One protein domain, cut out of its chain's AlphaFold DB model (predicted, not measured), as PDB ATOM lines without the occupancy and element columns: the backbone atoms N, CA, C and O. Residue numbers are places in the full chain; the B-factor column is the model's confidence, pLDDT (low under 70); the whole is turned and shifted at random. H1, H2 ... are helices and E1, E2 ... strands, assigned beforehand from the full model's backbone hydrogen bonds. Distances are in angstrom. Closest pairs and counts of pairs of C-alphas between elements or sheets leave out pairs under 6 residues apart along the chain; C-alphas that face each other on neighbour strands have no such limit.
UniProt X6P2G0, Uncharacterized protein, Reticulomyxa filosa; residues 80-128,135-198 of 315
ATOM      1  N   CYS A  80     -47.974 -49.566  25.726       84.44
ATOM      2  CA  CYS A  80     -47.434 -48.270  25.349       84.44
ATOM      3  C   CYS A  80     -45.912 -48.369  25.384       84.44
ATOM      4  O   CYS A  80     -45.339 -48.788  26.387       84.44
ATOM      5  N   GLU A  81     -45.288 -48.026  24.269       87.12
ATOM      6  CA  GLU A  81     -43.846 -48.057  24.067       87.12
ATOM      7  C   GLU A  81     -43.334 -46.626  23.952       87.12
ATOM      8  O   GLU A  81     -43.978 -45.783  23.321       87.12
ATOM      9  N   ASP A  82     -42.197 -46.343  24.577       89.56
ATOM     10  CA  ASP A  82     -41.534 -45.057  24.417       89.56
ATOM     11  C   ASP A  82     -40.650 -45.075  23.172       89.56
ATOM     12  O   ASP A  82     -39.783 -45.935  23.053       89.56
ATOM     13  N   VAL A  83     -40.880 -44.133  22.261       91.38
ATOM     14  CA  VAL A  83     -40.039 -43.910  21.073       91.38
ATOM     15  C   VAL A  83     -39.549 -42.467  21.006       91.38
ATOM     16  O   VAL A  83     -39.229 -41.947  19.935       91.38
ATOM     17  N   SER A  84     -39.543 -41.791  22.152       88.00
ATOM     18  CA  SER A  84     -39.009 -40.443  22.276       88.00
ATOM     19  C   SER A  84     -37.527 -40.433  21.913       88.00
ATOM     20  O   SER A  84     -36.811 -41.405  22.148       88.00
ATOM     21  N   GLN A  85     -37.071 -39.328  21.328       87.81
ATOM     22  CA  GLN A  85     -35.649 -39.139  21.043       87.81
ATOM     23  C   GLN A  85     -34.856 -39.068  22.348       87.81
ATOM     24  O   GLN A  85     -35.400 -38.679  23.385       87.81
ATOM     25  N   ASP A  86     -33.565 -39.386  22.284       85.38
ATOM     26  CA  ASP A  86     -32.668 -39.170  23.413       85.38
ATOM     27  C   ASP A  86     -32.700 -37.705  23.862       85.38
ATOM     28  O   ASP A  86     -32.957 -36.783  23.078       85.38
ATOM     29  N   TYR A  87     -32.449 -37.488  25.152       81.00
ATOM     30  CA  TYR A  87     -32.412 -36.143  25.707       81.00
ATOM     31  C   TYR A  87     -31.372 -35.282  24.979       81.00
ATOM     32  O   TYR A  87     -30.264 -35.757  24.701       81.00
ATOM     33  N   PRO A  88     -31.690 -34.004  24.699       79.69
ATOM     34  CA  PRO A  88     -30.728 -33.106  24.090       79.69
ATOM     35  C   PRO A  88     -29.511 -32.966  25.009       79.69
ATOM     36  O   PRO A  88     -29.623 -32.554  26.169       79.69
ATOM     37  N   LYS A  89     -28.334 -33.318  24.482       80.50
ATOM     38  CA  LYS A  89     -27.062 -33.058  25.157       80.50
ATOM     39  C   LYS A  89     -26.883 -31.558  25.266       80.50
ATOM     40  O   LYS A  89     -27.075 -30.832  24.294       80.50
ATOM     41  N   THR A  90     -26.573 -31.112  26.464       77.31
ATOM     42  CA  THR A  90     -26.663 -29.709  26.823       77.31
ATOM     43  C   THR A  90     -25.569 -29.393  27.823       77.31
ATOM     44  O   THR A  90     -25.347 -30.138  28.774       77.31
ATOM     45  N   ASP A  91     -24.888 -28.278  27.578       81.31
ATOM     46  CA  ASP A  91     -23.716 -27.863  28.353       81.31
ATOM     47  C   ASP A  91     -24.100 -26.984  29.559       81.31
ATOM     48  O   ASP A  91     -23.247 -26.559  30.335       81.31
ATOM     49  N   CYS A  92     -25.394 -26.692  29.726       82.19
ATOM     50  CA  CYS A  92     -25.920 -25.885  30.823       82.19
ATOM     51  C   CYS A  92     -26.205 -26.741  32.066       82.19
ATOM     52  O   CYS A  92     -26.772 -27.829  31.973       82.19
ATOM     53  N   GLU A  93     -25.905 -26.207  33.252       83.00
ATOM     54  CA  GLU A  93     -26.213 -26.875  34.527       83.00
ATOM     55  C   GLU A  93     -27.719 -26.937  34.830       83.00
ATOM     56  O   GLU A  93     -28.181 -27.831  35.544       83.00
ATOM     57  N   LEU A  94     -28.492 -25.969  34.332       87.69
ATOM     58  CA  LEU A  94     -29.942 -25.891  34.480       87.69
ATOM     59  C   LEU A  94     -30.591 -25.768  33.112       87.69
ATOM     60  O   LEU A  94     -30.099 -25.044  32.249       87.69
ATOM     61  N   ILE A  95     -31.710 -26.461  32.919       89.81
ATOM     62  CA  ILE A  95     -32.409 -26.491  31.636       89.81
ATOM     63  C   ILE A  95     -33.898 -26.410  31.848       89.81
ATOM     64  O   ILE A  95     -34.495 -27.258  32.509       89.81
ATOM     65  N   GLN A  96     -34.500 -25.404  31.234       90.56
ATOM     66  CA  GLN A  96     -35.932 -25.337  31.050       90.56
ATOM     67  C   GLN A  96     -36.301 -26.180  29.830       90.56
ATOM     68  O   GLN A  96     -36.036 -25.808  28.685       90.56
ATOM     69  N   LEU A  97     -36.895 -27.335  30.102       90.31
ATOM     70  CA  LEU A  97     -37.333 -28.297  29.112       90.31
ATOM     71  C   LEU A  97     -38.807 -28.041  28.776       90.31
ATOM     72  O   LEU A  97     -39.682 -28.221  29.628       90.31
ATOM     73  N   THR A  98     -39.073 -27.638  27.536       91.19
ATOM     74  CA  THR A  98     -40.429 -27.546  26.987       91.19
ATOM     75  C   THR A  98     -40.779 -28.878  26.348       91.19
ATOM     76  O   THR A  98     -40.163 -29.291  25.361       91.19
ATOM     77  N   LEU A  99     -41.764 -29.558  26.917       89.31
ATOM     78  CA  LEU A  99     -42.174 -30.882  26.502       89.31
ATOM     79  C   LEU A  99     -43.372 -30.833  25.565       89.31
ATOM     80  O   LEU A  99     -44.435 -30.318  25.901       89.31
ATOM     81  N   THR A 100     -43.223 -31.463  24.407       89.62
ATOM     82  CA  THR A 100     -44.329 -31.703  23.475       89.62
ATOM     83  C   THR A 100     -44.683 -33.183  23.482       89.62
ATOM     84  O   THR A 100     -43.799 -34.028  23.581       89.62
ATOM     85  N   LYS A 101     -45.977 -33.513  23.432       88.62
ATOM     86  CA  LYS A 101     -46.460 -34.902  23.420       88.62
ATOM     87  C   LYS A 101     -47.002 -35.230  22.046       88.62
ATOM     88  O   LYS A 101     -47.841 -34.495  21.526       88.62
ATOM     89  N   SER A 102     -46.631 -36.386  21.530       87.75
ATOM     90  CA  SER A 102     -47.362 -37.023  20.453       87.75
ATOM     91  C   SER A 102     -47.473 -38.519  20.689       87.75
ATOM     92  O   SER A 102     -46.750 -39.125  21.489       87.75
ATOM     93  N   TYR A 103     -48.431 -39.121  20.001       89.00
ATOM     94  CA  TYR A 103     -48.602 -40.555  20.009       89.00
ATOM     95  C   TYR A 103     -48.783 -41.061  18.580       89.00
ATOM     96  O   TYR A 103     -49.252 -40.347  17.693       89.00
ATOM     97  N   ALA A 104     -48.426 -42.320  18.372       89.56
ATOM     98  CA  ALA A 104     -48.643 -43.039  17.131       89.56
ATOM     99  C   ALA A 104     -49.218 -44.429  17.421       89.56
ATOM    100  O   ALA A 104     -49.092 -44.976  18.519       89.56
ATOM    101  N   PHE A 105     -49.860 -45.024  16.420       90.06
ATOM    102  CA  PHE A 105     -50.371 -46.388  16.516       90.06
ATOM    103  C   PHE A 105     -49.331 -47.369  15.986       90.06
ATOM    104  O   PHE A 105     -48.815 -47.176  14.889       90.06
ATOM    105  N   LYS A 106     -49.065 -48.452  16.731       88.06
ATOM    106  CA  LYS A 106     -48.087 -49.470  16.308       88.06
ATOM    107  C   LYS A 106     -48.513 -50.190  15.028       88.06
ATOM    108  O   LYS A 106     -47.694 -50.455  14.160       88.06
ATOM    109  N   ASN A 107     -49.804 -50.514  14.942       89.25
ATOM    110  CA  ASN A 107     -50.388 -51.312  13.868       89.25
ATOM    111  C   ASN A 107     -51.640 -50.620  13.318       89.25
ATOM    112  O   ASN A 107     -52.421 -50.044  14.083       89.25
ATOM    113  N   GLU A 108     -51.912 -50.804  12.024       90.44
ATOM    114  CA  GLU A 108     -53.129 -50.310  11.363       90.44
ATOM    115  C   GLU A 108     -54.416 -50.839  12.015       90.44
ATOM    116  O   GLU A 108     -55.389 -50.113  12.172       90.44
ATOM    117  N   GLN A 109     -54.391 -52.066  12.536       86.38
ATOM    118  CA  GLN A 109     -55.503 -52.647  13.299       86.38
ATOM    119  C   GLN A 109     -55.808 -51.877  14.593       86.38
ATOM    120  O   GLN A 109     -56.966 -51.725  14.972       86.38
ATOM    121  N   THR A 110     -54.773 -51.383  15.289       85.81
ATOM    122  CA  THR A 110     -54.970 -50.566  16.499       85.81
ATOM    123  C   THR A 110     -55.570 -49.214  16.127       85.81
ATOM    124  O   THR A 110     -56.463 -48.745  16.826       85.81
ATOM    125  N   LYS A 111     -55.132 -48.635  15.002       90.25
ATOM    126  CA  LYS A 111     -55.725 -47.422  14.436       90.25
ATOM    127  C   LYS A 111     -57.198 -47.646  14.076       90.25
ATOM    128  O   LYS A 111     -58.032 -46.859  14.495       90.25
ATOM    129  N   ALA A 112     -57.533 -48.742  13.394       90.00
ATOM    130  CA  ALA A 112     -58.913 -49.078  13.040       90.00
ATOM    131  C   ALA A 112     -59.809 -49.245  14.279       90.00
ATOM    132  O   ALA A 112     -60.903 -48.688  14.329       90.00
ATOM    133  N   HIS A 113     -59.327 -49.946  15.310       86.25
ATOM    134  CA  HIS A 113     -60.046 -50.083  16.579       86.25
ATOM    135  C   HIS A 113     -60.242 -48.730  17.283       86.25
ATOM    136  O   HIS A 113     -61.331 -48.443  17.775       86.25
ATOM    137  N   TYR A 114     -59.210 -47.880  17.307       89.06
ATOM    138  CA  TYR A 114     -59.315 -46.520  17.834       89.06
ATOM    139  C   TYR A 114     -60.370 -45.702  17.077       89.06
ATOM    140  O   TYR A 114     -61.272 -45.157  17.709       89.06
ATOM    141  N   THR A 115     -60.313 -45.682  15.743       90.44
ATOM    142  CA  THR A 115     -61.290 -44.983  14.898       90.44
ATOM    143  C   THR A 115     -62.707 -45.489  15.151       90.44
ATOM    144  O   THR A 115     -63.613 -44.685  15.329       90.44
ATOM    145  N   GLN A 116     -62.902 -46.804  15.277       89.31
ATOM    146  CA  GLN A 116     -64.213 -47.373  15.588       89.31
ATOM    147  C   GLN A 116     -64.725 -46.931  16.970       89.31
ATOM    148  O   GLN A 116     -65.900 -46.603  17.124       89.31
ATOM    149  N   MET A 117     -63.864 -46.913  17.993       86.81
ATOM    150  CA  MET A 117     -64.234 -46.408  19.322       86.81
ATOM    151  C   MET A 117     -64.564 -44.917  19.287       86.81
ATOM    152  O   MET A 117     -65.520 -44.484  19.933       86.81
ATOM    153  N   LEU A 118     -63.800 -44.147  18.516       89.12
ATOM    154  CA  LEU A 118     -64.023 -42.726  18.315       89.12
ATOM    155  C   LEU A 118     -65.365 -42.468  17.619       89.12
ATOM    156  O   LEU A 118     -66.157 -41.667  18.108       89.12
ATOM    157  N   GLU A 119     -65.669 -43.186  16.541       89.75
ATOM    158  CA  GLU A 119     -66.952 -43.103  15.837       89.75
ATOM    159  C   GLU A 119     -68.121 -43.478  16.747       89.75
ATOM    160  O   GLU A 119     -69.113 -42.753  16.799       89.75
ATOM    161  N   ARG A 120     -67.997 -44.562  17.527       88.88
ATOM    162  CA  ARG A 120     -69.011 -44.953  18.522       88.88
ATOM    163  C   ARG A 120     -69.219 -43.856  19.562       88.88
ATOM    164  O   ARG A 120     -70.359 -43.546  19.902       88.88
ATOM    165  N   PHE A 121     -68.135 -43.256  20.051       87.38
ATOM    166  CA  PHE A 121     -68.200 -42.161  21.010       87.38
ATOM    167  C   PHE A 121     -68.875 -40.923  20.409       87.38
ATOM    168  O   PHE A 121     -69.771 -40.359  21.036       87.38
ATOM    169  N   ILE A 122     -68.505 -40.526  19.190       86.19
ATOM    170  CA  ILE A 122     -69.127 -39.400  18.484       86.19
ATOM    171  C   ILE A 122     -70.610 -39.682  18.255       86.19
ATOM    172  O   ILE A 122     -71.443 -38.854  18.607       86.19
ATOM    173  N   HIS A 123     -70.954 -40.864  17.740       87.19
ATOM    174  CA  HIS A 123     -72.330 -41.252  17.457       87.19
ATOM    175  C   HIS A 123     -73.203 -41.230  18.718       87.19
ATOM    176  O   HIS A 123     -74.290 -40.659  18.708       87.19
ATOM    177  N   HIS A 124     -72.700 -41.764  19.835       85.19
ATOM    178  CA  HIS A 124     -73.418 -41.757  21.111       85.19
ATOM    179  C   HIS A 124     -73.632 -40.342  21.681       85.19
ATOM    180  O   HIS A 124     -74.581 -40.094  22.425       85.19
ATOM    181  N   ASN A 125     -72.756 -39.399  21.326       83.38
ATOM    182  CA  ASN A 125     -72.815 -38.011  21.778       83.38
ATOM    183  C   ASN A 125     -73.343 -37.041  20.703       83.38
ATOM    184  O   ASN A 125     -73.297 -35.830  20.925       83.38
ATOM    185  N   ASN A 126     -73.869 -37.539  19.578       77.31
ATOM    186  CA  ASN A 126     -74.375 -36.733  18.464       77.31
ATOM    187  C   ASN A 126     -75.758 -36.130  18.774       77.31
ATOM    188  O   ASN A 126     -76.762 -36.464  18.148       77.31
ATOM    189  N   LYS A 127     -75.819 -35.290  19.811       73.38
ATOM    190  CA  LYS A 127     -77.049 -34.655  20.306       73.38
ATOM    191  C   LYS A 127     -77.233 -33.227  19.793       73.38
ATOM    192  O   LYS A 127     -78.319 -32.678  19.921       73.38
ATOM    193  N   ASP A 128     -76.182 -32.631  19.236       74.44
ATOM    194  CA  ASP A 128     -76.165 -31.244  18.782       74.44
ATOM    195  C   ASP A 128     -75.691 -31.184  17.328       74.44
ATOM    196  O   ASP A 128     -74.795 -31.924  16.932       74.44
ATOM    197  N   GLU A 135     -58.816 -33.915  20.799       81.38
ATOM    198  CA  GLU A 135     -58.125 -35.085  21.303       81.38
ATOM    199  C   GLU A 135     -56.917 -34.658  22.136       81.38
ATOM    200  O   GLU A 135     -56.138 -33.801  21.719       81.38
ATOM    201  N   THR A 136     -56.772 -35.236  23.326       80.88
ATOM    202  CA  THR A 136     -55.660 -34.935  24.228       80.88
ATOM    203  C   THR A 136     -55.041 -36.226  24.746       80.88
ATOM    204  O   THR A 136     -55.729 -37.192  25.083       80.88
ATOM    205  N   MET A 137     -53.713 -36.235  24.822       80.25
ATOM    206  CA  MET A 137     -52.955 -37.296  25.470       80.25
ATOM    207  C   MET A 137     -52.585 -36.835  26.879       80.25
ATOM    208  O   MET A 137     -51.809 -35.893  27.050       80.25
ATOM    209  N   SER A 138     -53.130 -37.507  27.891       74.06
ATOM    210  CA  SER A 138     -52.765 -37.271  29.287       74.06
ATOM    211  C   SER A 138     -51.813 -38.358  29.775       74.06
ATOM    212  O   SER A 138     -52.083 -39.549  29.620       74.06
ATOM    213  N   VAL A 139     -50.699 -37.934  30.366       73.38
ATOM    214  CA  VAL A 139     -49.744 -38.793  31.068       73.38
ATOM    215  C   VAL A 139     -49.726 -38.317  32.513       73.38
ATOM    216  O   VAL A 139     -49.539 -37.129  32.773       73.38
ATOM    217  N   GLN A 140     -49.967 -39.226  33.454       73.12
ATOM    218  CA  GLN A 140     -50.028 -38.876  34.870       73.12
ATOM    219  C   GLN A 140     -48.680 -38.312  35.339       73.12
ATOM    220  O   GLN A 140     -47.638 -38.913  35.096       73.12
ATOM    221  N   GLY A 141     -48.711 -37.152  36.002       72.88
ATOM    222  CA  GLY A 141     -47.508 -36.477  36.500       72.88
ATOM    223  C   GLY A 141     -46.696 -35.740  35.432       72.88
ATOM    224  O   GLY A 141     -45.599 -35.271  35.724       72.88
ATOM    225  N   PHE A 142     -47.205 -35.625  34.205       78.75
ATOM    226  CA  PHE A 142     -46.523 -34.866  33.169       78.75
ATOM    227  C   PHE A 142     -46.796 -33.370  33.303       78.75
ATOM    228  O   PHE A 142     -47.950 -32.945  33.266       78.75
ATOM    229  N   ASN A 143     -45.721 -32.588  33.332       84.12
ATOM    230  CA  ASN A 143     -45.758 -31.136  33.226       84.12
ATOM    231  C   ASN A 143     -45.148 -30.705  31.896       84.12
ATOM    232  O   ASN A 143     -44.063 -31.154  31.545       84.12
ATOM    233  N   ASP A 144     -45.830 -29.819  31.173       86.19
ATOM    234  CA  ASP A 144     -45.384 -29.377  29.846       86.19
ATOM    235  C   ASP A 144     -44.100 -28.539  29.905       86.19
ATOM    236  O   ASP A 144     -43.343 -28.509  28.943       86.19
ATOM    237  N   ASN A 145     -43.808 -27.927  31.054       87.69
ATOM    238  CA  ASN A 145     -42.557 -27.222  31.306       87.69
ATOM    239  C   ASN A 145     -41.911 -27.781  32.571       87.69
ATOM    240  O   ASN A 145     -42.525 -27.766  33.642       87.69
ATOM    241  N   ILE A 146     -40.673 -28.256  32.456       88.69
ATOM    242  CA  ILE A 146     -39.914 -28.808  33.581       88.69
ATOM    243  C   ILE A 146     -38.552 -28.131  33.635       88.69
ATOM    244  O   ILE A 146     -37.899 -27.960  32.612       88.69
ATOM    245  N   LEU A 147     -38.111 -27.757  34.833       87.44
ATOM    246  CA  LEU A 147     -36.748 -27.297  35.066       87.44
ATOM    247  C   LEU A 147     -35.911 -28.479  35.558       87.44
ATOM    248  O   LEU A 147     -36.200 -29.052  36.608       87.44
ATOM    249  N   ILE A 148     -34.889 -28.850  34.794       86.94
ATOM    250  CA  ILE A 148     -34.005 -29.981  35.079       86.94
ATOM    251  C   ILE A 148     -32.628 -29.439  35.445       86.94
ATOM    252  O   ILE A 148     -32.116 -28.536  34.787       86.94
ATOM    253  N   LYS A 149     -32.020 -30.001  36.491       84.06
ATOM    254  CA  LYS A 149     -30.622 -29.743  36.837       84.06
ATOM    255  C   LYS A 149     -29.756 -30.893  36.325       84.06
ATOM    256  O   LYS A 149     -29.973 -32.037  36.720       84.06
ATOM    257  N   LEU A 150     -28.766 -30.585  35.498       77.25
ATOM    258  CA  LEU A 150     -27.753 -31.525  35.027       77.25
ATOM    259  C   LEU A 150     -26.463 -31.265  35.804       77.25
ATOM    260  O   LEU A 150     -25.784 -30.263  35.608       77.25
ATOM    261  N   GLY A 151     -26.149 -32.139  36.757       70.94
ATOM    262  CA  GLY A 151     -24.912 -32.030  37.524       70.94
ATOM    263  C   GLY A 151     -24.753 -33.132  38.575       70.94
ATOM    264  O   GLY A 151     -25.738 -33.752  38.975       70.94
ATOM    265  N   PRO A 152     -23.521 -33.363  39.064       67.19
ATOM    266  CA  PRO A 152     -23.197 -34.467  39.975       67.19
ATOM    267  C   PRO A 152     -23.819 -34.317  41.370       67.19
ATOM    268  O   PRO A 152     -23.895 -35.275  42.132       67.19
ATOM    269  N   THR A 153     -24.267 -33.113  41.731       71.94
ATOM    270  CA  THR A 153     -24.880 -32.827  43.029       71.94
ATOM    271  C   THR A 153     -26.344 -32.445  42.860       71.94
ATOM    272  O   THR A 153     -26.674 -31.450  42.217       71.94
ATOM    273  N   ASN A 154     -27.241 -33.174  43.529       70.94
ATOM    274  CA  ASN A 154     -28.687 -32.905  43.506       70.94
ATOM    275  C   ASN A 154     -29.100 -31.664  44.336       70.94
ATOM    276  O   ASN A 154     -30.277 -31.404  44.559       70.94
ATOM    277  N   ARG A 155     -28.135 -30.892  44.853       76.12
ATOM    278  CA  ARG A 155     -28.398 -29.694  45.665       76.12
ATOM    279  C   ARG A 155     -28.511 -28.469  44.768       76.12
ATOM    280  O   ARG A 155     -27.568 -28.155  44.046       76.12
ATOM    281  N   MET A 156     -29.637 -27.766  44.806       79.62
ATOM    282  CA  MET A 156     -29.758 -26.457  44.157       79.62
ATOM    283  C   MET A 156     -28.780 -25.447  44.787       79.62
ATOM    284  O   MET A 156     -28.455 -25.573  45.971       79.62
ATOM    285  N   PRO A 157     -28.292 -24.451  44.024       82.75
ATOM    286  CA  PRO A 157     -27.461 -23.385  44.573       82.75
ATOM    287  C   PRO A 157     -28.162 -22.675  45.738       82.75
ATOM    288  O   PRO A 157     -29.386 -22.543  45.733       82.75
ATOM    289  N   TRP A 158     -27.397 -22.169  46.713       84.81
ATOM    290  CA  TRP A 158     -27.951 -21.553  47.930       84.81
ATOM    291  C   TRP A 158     -28.959 -20.431  47.633       84.81
ATOM    292  O   TRP A 158     -29.977 -20.323  48.310       84.81
ATOM    293  N   TYR A 159     -28.725 -19.647  46.578       82.56
ATOM    294  CA  TYR A 159     -29.581 -18.532  46.165       82.56
ATOM    295  C   TYR A 159     -30.910 -18.967  45.529       82.56
ATOM    296  O   TYR A 159     -31.774 -18.128  45.303       82.56
ATOM    297  N   ASN A 160     -31.078 -20.262  45.248       84.56
ATOM    298  CA  ASN A 160     -32.315 -20.853  44.740       84.56
ATOM    299  C   ASN A 160     -33.106 -21.587  45.845       84.56
ATOM    300  O   ASN A 160     -34.100 -22.253  45.573       84.56
ATOM    301  N   THR A 161     -32.650 -21.496  47.099       87.81
ATOM    302  CA  THR A 161     -33.390 -21.982  48.272       87.81
ATOM    303  C   THR A 161     -34.319 -20.894  48.804       87.81
ATOM    304  O   THR A 161     -34.059 -19.706  48.613       87.81
ATOM    305  N   SER A 162     -35.373 -21.282  49.530       89.31
ATOM    306  CA  SER A 162     -36.281 -20.320  50.176       89.31
ATOM    307  C   SER A 162     -35.519 -19.336  51.076       89.31
ATOM    308  O   SER A 162     -35.740 -18.130  51.009       89.31
ATOM    309  N   LEU A 163     -34.546 -19.836  51.842       92.06
ATOM    310  CA  LEU A 163     -33.725 -19.026  52.739       92.06
ATOM    311  C   LEU A 163     -32.841 -18.041  51.953       92.06
ATOM    312  O   LEU A 163     -32.813 -16.853  52.264       92.06
ATOM    313  N   GLY A 164     -32.186 -18.503  50.883       90.56
ATOM    314  CA  GLY A 164     -31.400 -17.639  49.997       90.56
ATOM    315  C   GLY A 164     -32.236 -16.552  49.318       90.56
ATOM    316  O   GLY A 164     -31.782 -15.412  49.219       90.56
ATOM    317  N   PHE A 165     -33.469 -16.872  48.917       90.12
ATOM    318  CA  PHE A 165     -34.412 -15.899  48.366       90.12
ATOM    319  C   PHE A 165     -34.793 -14.826  49.391       90.12
ATOM    320  O   PHE A 165     -34.759 -13.638  49.068       90.12
ATOM    321  N   TRP A 166     -35.111 -15.220  50.627       93.12
ATOM    322  CA  TRP A 166     -35.442 -14.277  51.696       93.12
ATOM    323  C   TRP A 166     -34.261 -13.375  52.051       93.12
ATOM    324  O   TRP A 166     -34.436 -12.161  52.127       93.12
ATOM    325  N   LEU A 167     -33.054 -13.932  52.175       93.62
ATOM    326  CA  LEU A 167     -31.841 -13.144  52.412       93.62
ATOM    327  C   LEU A 167     -31.590 -12.140  51.281       93.62
ATOM    328  O   LEU A 167     -31.365 -10.962  51.546       93.62
ATOM    329  N   ALA A 168     -31.690 -12.574  50.021       91.94
ATOM    330  CA  ALA A 168     -31.543 -11.677  48.876       91.94
ATOM    331  C   ALA A 168     -32.640 -10.602  48.831       91.94
ATOM    332  O   ALA A 168     -32.372  -9.482  48.404       91.94
ATOM    333  N   SER A 169     -33.856 -10.924  49.281       91.56
ATOM    334  CA  SER A 169     -34.982  -9.986  49.337       91.56
ATOM    335  C   SER A 169     -34.804  -8.932  50.426       91.56
ATOM    336  O   SER A 169     -34.978  -7.749  50.147       91.56
ATOM    337  N   ILE A 170     -34.386  -9.333  51.631       95.00
ATOM    338  CA  ILE A 170     -34.089  -8.414  52.744       95.00
ATOM    339  C   ILE A 170     -32.944  -7.465  52.373       95.00
ATOM    340  O   ILE A 170     -32.996  -6.280  52.681       95.00
ATOM    341  N   LEU A 171     -31.933  -7.973  51.664       93.31
ATOM    342  CA  LEU A 171     -30.801  -7.179  51.185       93.31
ATOM    343  C   LEU A 171     -31.123  -6.343  49.932       93.31
ATOM    344  O   LEU A 171     -30.244  -5.637  49.449       93.31
ATOM    345  N   LEU A 172     -32.343  -6.430  49.383       93.00
ATOM    346  CA  LEU A 172     -32.753  -5.795  48.120       93.00
ATOM    347  C   LEU A 172     -31.882  -6.191  46.907       93.00
ATOM    348  O   LEU A 172     -31.831  -5.496  45.895       93.00
ATOM    349  N   LEU A 173     -31.230  -7.354  46.973       91.50
ATOM    350  CA  LEU A 173     -30.338  -7.899  45.945       91.50
ATOM    351  C   LEU A 173     -31.012  -8.975  45.084       91.50
ATOM    352  O   LEU A 173     -30.327  -9.797  44.480       91.50
ATOM    353  N   THR A 174     -32.342  -8.994  44.973       88.94
ATOM    354  CA  THR A 174     -33.081 -10.041  44.235       88.94
ATOM    355  C   THR A 174     -32.703 -10.146  42.758       88.94
ATOM    356  O   THR A 174     -32.921 -11.187  42.136       88.94
ATOM    357  N   LEU A 175     -32.140  -9.082  42.178       90.06
ATOM    358  CA  LEU A 175     -31.717  -9.053  40.780       90.06
ATOM    359  C   LEU A 175     -30.512  -9.972  40.516       90.06
ATOM    360  O   LEU A 175     -30.499 -10.670  39.505       90.06
ATOM    361  N   ILE A 176     -29.533 -10.022  41.426       89.88
ATOM    362  CA  ILE A 176     -28.279 -10.766  41.216       89.88
ATOM    363  C   ILE A 176     -28.536 -12.284  41.108       89.88
ATOM    364  O   ILE A 176     -28.102 -12.885  40.121       89.88
ATOM    365  N   PRO A 177     -29.289 -12.927  42.029       88.50
ATOM    366  CA  PRO A 177     -29.680 -14.327  41.891       88.50
ATOM    367  C   PRO A 177     -30.464 -14.618  40.614       88.50
ATOM    368  O   PRO A 177     -30.246 -15.657  39.999       88.50
ATOM    369  N   ARG A 178     -31.358 -13.709  40.196       89.75
ATOM    370  CA  ARG A 178     -32.169 -13.882  38.982       89.75
ATOM    371  C   ARG A 178     -31.313 -13.858  37.721       89.75
ATOM    372  O   ARG A 178     -31.465 -14.741  36.884       89.75
ATOM    373  N   LEU A 179     -30.396 -12.897  37.608       90.56
ATOM    374  CA  LEU A 179     -29.465 -12.818  36.479       90.56
ATOM    375  C   LEU A 179     -28.550 -14.042  36.429       90.56
ATOM    376  O   LEU A 179     -28.351 -14.613  35.360       90.56
ATOM    377  N   LYS A 180     -28.048 -14.494  37.585       88.88
ATOM    378  CA  LYS A 180     -27.222 -15.702  37.662       88.88
ATOM    379  C   LYS A 180     -28.004 -16.962  37.283       88.88
ATOM    380  O   LYS A 180     -27.484 -17.796  36.551       88.88
ATOM    381  N   LEU A 181     -29.249 -17.095  37.742       87.75
ATOM    382  CA  LEU A 181     -30.115 -18.212  37.366       87.75
ATOM    383  C   LEU A 181     -30.380 -18.211  35.858       87.75
ATOM    384  O   LEU A 181     -30.247 -19.255  35.230       87.75
ATOM    385  N   LEU A 182     -30.691 -17.049  35.279       87.75
ATOM    386  CA  LEU A 182     -30.918 -16.909  33.843       87.75
ATOM    387  C   LEU A 182     -29.664 -17.266  33.033       87.75
ATOM    388  O   LEU A 182     -29.767 -17.998  32.061       87.75
ATOM    389  N   ALA A 183     -28.484 -16.819  33.472       86.69
ATOM    390  CA  ALA A 183     -27.215 -17.128  32.810       86.69
ATOM    391  C   ALA A 183     -26.852 -18.624  32.850       86.69
ATOM    392  O   ALA A 183     -26.168 -19.113  31.957       86.69
ATOM    393  N   MET A 184     -27.299 -19.351  33.878       85.38
ATOM    394  CA  MET A 184     -27.058 -20.793  34.024       85.38
ATOM    395  C   MET A 184     -28.156 -21.660  33.398       85.38
ATOM    396  O   MET A 184     -27.965 -22.871  33.273       85.38
ATOM    397  N   THR A 185     -29.304 -21.067  33.049       88.56
ATOM    398  CA  THR A 185     -30.470 -21.794  32.542       88.56
ATOM    399  C   THR A 185     -30.497 -21.758  31.020       88.56
ATOM    400  O   THR A 185     -30.755 -20.719  30.418       88.56
ATOM    401  N   GLY A 186     -30.276 -22.911  30.396       88.38
ATOM    402  CA  GLY A 186     -30.558 -23.123  28.981       88.38
ATOM    403  C   GLY A 186     -32.039 -23.414  28.739       88.38
ATOM    404  O   GLY A 186     -32.764 -23.833  29.642       88.38
ATOM    405  N   THR A 187     -32.499 -23.233  27.504       89.06
ATOM    406  CA  THR A 187     -33.823 -23.686  27.060       89.06
ATOM    407  C   THR A 187     -33.659 -24.817  26.056       89.06
ATOM    408  O   THR A 187     -32.802 -24.765  25.174       89.06
ATOM    409  N   ALA A 188     -34.469 -25.863  26.191       90.19
ATOM    410  CA  ALA A 188     -34.467 -26.982  25.261       90.19
ATOM    411  C   ALA A 188     -35.894 -27.473  25.021       90.19
ATOM    412  O   ALA A 188     -36.705 -27.540  25.942       90.19
ATOM    413  N   ALA A 189     -36.204 -27.833  23.779       89.69
ATOM    414  CA  ALA A 189     -37.460 -28.487  23.441       89.69
ATOM    415  C   ALA A 189     -37.224 -29.996  23.351       89.69
ATOM    416  O   ALA A 189     -36.300 -30.438  22.668       89.69
ATOM    417  N   TRP A 190     -38.060 -30.783  24.025       89.44
ATOM    418  CA  TRP A 190     -38.039 -32.238  23.914       89.44
ATOM    419  C   TRP A 190     -39.407 -32.753  23.500       89.44
ATOM    420  O   TRP A 190     -40.452 -32.290  23.966       89.44
ATOM    421  N   HIS A 191     -39.399 -33.703  22.577       89.31
ATOM    422  CA  HIS A 191     -40.608 -34.255  22.004       89.31
ATOM    423  C   HIS A 191     -40.787 -35.695  22.481       89.31
ATOM    424  O   HIS A 191     -40.086 -36.612  22.045       89.31
ATOM    425  N   LEU A 192     -41.758 -35.876  23.374       87.50
ATOM    426  CA  LEU A 192     -42.184 -37.165  23.884       87.50
ATOM    427  C   LEU A 192     -43.080 -37.847  22.846       87.50
ATOM    428  O   LEU A 192     -44.212 -37.417  22.622       87.50
ATOM    429  N   ALA A 193     -42.597 -38.932  22.253       89.12
ATOM    430  CA  ALA A 193     -43.337 -39.737  21.292       89.12
ATOM    431  C   ALA A 193     -43.649 -41.113  21.891       89.12
ATOM    432  O   ALA A 193     -42.749 -41.841  22.307       89.12
ATOM    433  N   LYS A 194     -44.929 -41.493  21.926       87.75
ATOM    434  CA  LYS A 194     -45.359 -42.809  22.426       87.75
ATOM    435  C   LYS A 194     -46.038 -43.636  21.340       87.75
ATOM    436  O   LYS A 194     -46.873 -43.127  20.598       87.75
ATOM    437  N   ILE A 195     -45.753 -44.932  21.287       88.69
ATOM    438  CA  ILE A 195     -46.439 -45.873  20.399       88.69
ATOM    439  C   ILE A 195     -47.431 -46.712  21.195       88.69
ATOM    440  O   ILE A 195     -47.080 -47.343  22.187       88.69
ATOM    441  N   ILE A 196     -48.674 -46.767  20.724       87.69
ATOM    442  CA  ILE A 196     -49.778 -47.438  21.411       87.69
ATOM    443  C   ILE A 196     -50.191 -48.716  20.663       87.69
ATOM    444  O   ILE A 196     -50.284 -48.735  19.429       87.69
ATOM    445  N   LYS A 197     -50.491 -49.788  21.413       84.06
ATOM    446  CA  LYS A 197     -51.008 -51.071  20.903       84.06
ATOM    447  C   LYS A 197     -52.207 -51.571  21.722       84.06
ATOM    448  O   LYS A 197     -52.215 -51.534  22.955       84.06
ATOM    449  N   CYS A 198     -53.221 -52.086  21.026       80.31
ATOM    450  CA  CYS A 198     -54.388 -52.731  21.639       80.31
ATOM    451  C   CYS A 198     -54.170 -54.251  21.817       80.31
ATOM    452  O   CYS A 198     -53.614 -54.903  20.931       80.31
TER     453      CYS A 198
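This is residues 80 to 128 and 135 to 198 of the 315 residues of an uncharacterized protein of Reticulomyxa filosa (UniProt X6P2G0). Picture a long, narrow ribbon made by two strands side by side, E2 and E4, with a helical part at each end: H1 turns off at one end, and H2 and H3 sit at the other. Two shorter strands, E1 and E3, border the ribbon on its two sides and complete a curled four-stranded sheet, while residues 115 to 128, of which 115 to 124 belong to H1, stick out free. The printed part has 113 residues with three named helices and four named strands, in the order E1, E2, H1, E3, H2, H3, E4; the sheet order is E1, E4, E2, E3, mixed, and the class is mixed, helices and strands. The whole is extended, with a radius of gyration of the C-alphas of 21.6 A and a flat outline spanning 63 by 36 by 18 A.

Find C-alpha 80 at (-47.434, -48.270, 25.349); there E1 begins, residues 80 to 82. Next comes E2, residues 94 to 105, 34.1 A long. From C-alpha 108 at (-53.129, -50.310, 11.363), H1 runs through residues 108 to 124 for 24.1 A. Past the cut, look for E3 at residues 145 to 149, 13.4 A, then H2 at residues 162 to 170, 12.4 A, and H3 at residues 175 to 184, 14.3 A. E4, residues 185 to 197, covers 37.6 A and ends at C-alpha 197, (-51.008, -51.071, 20.903).

Begin with the inner strands E4 and E2, parallel at 19 degrees, where N 96 and O 186 are 2.8 A apart, within hydrogen-bond range. E1, an edge strand, is antiparallel to E4 at 145 degrees, with N 81 and O 195 at 2.8 A. On the other edge E3 is antiparallel to E2 at 128 degrees, with N 97 and O 146 at 2.8 A. The sheet is strongly twisted. H1 only grazes it with residues 108 to 114; the closest C-alphas of H1 and E4, those of Thr 110 and Lys 197, are 5.9 A apart. H3 only grazes it with residues 179 to 184, and H2 is not on it. H2 and H3 are close but not clearly touching, at a steep tilt of 43 degrees, opposite ways; their closest C-alphas, of Ala 168 and Pro 177, are 7.7 A apart. H1 is apart from H2 and H3. In H1, H2 and H3 every O i to N i+4 pair is within hydrogen-bond range.

The farthest C-alphas, of Gln 109 and Leu 171, are 64.1 A apart. Residues 129 to 134 are not printed, and C-alphas 128 and 135 are 18.6 A apart across the cut. The links E1 to E2 and E3 to H2 are long. Of the printed residues, only residue 152 has a pLDDT under 70.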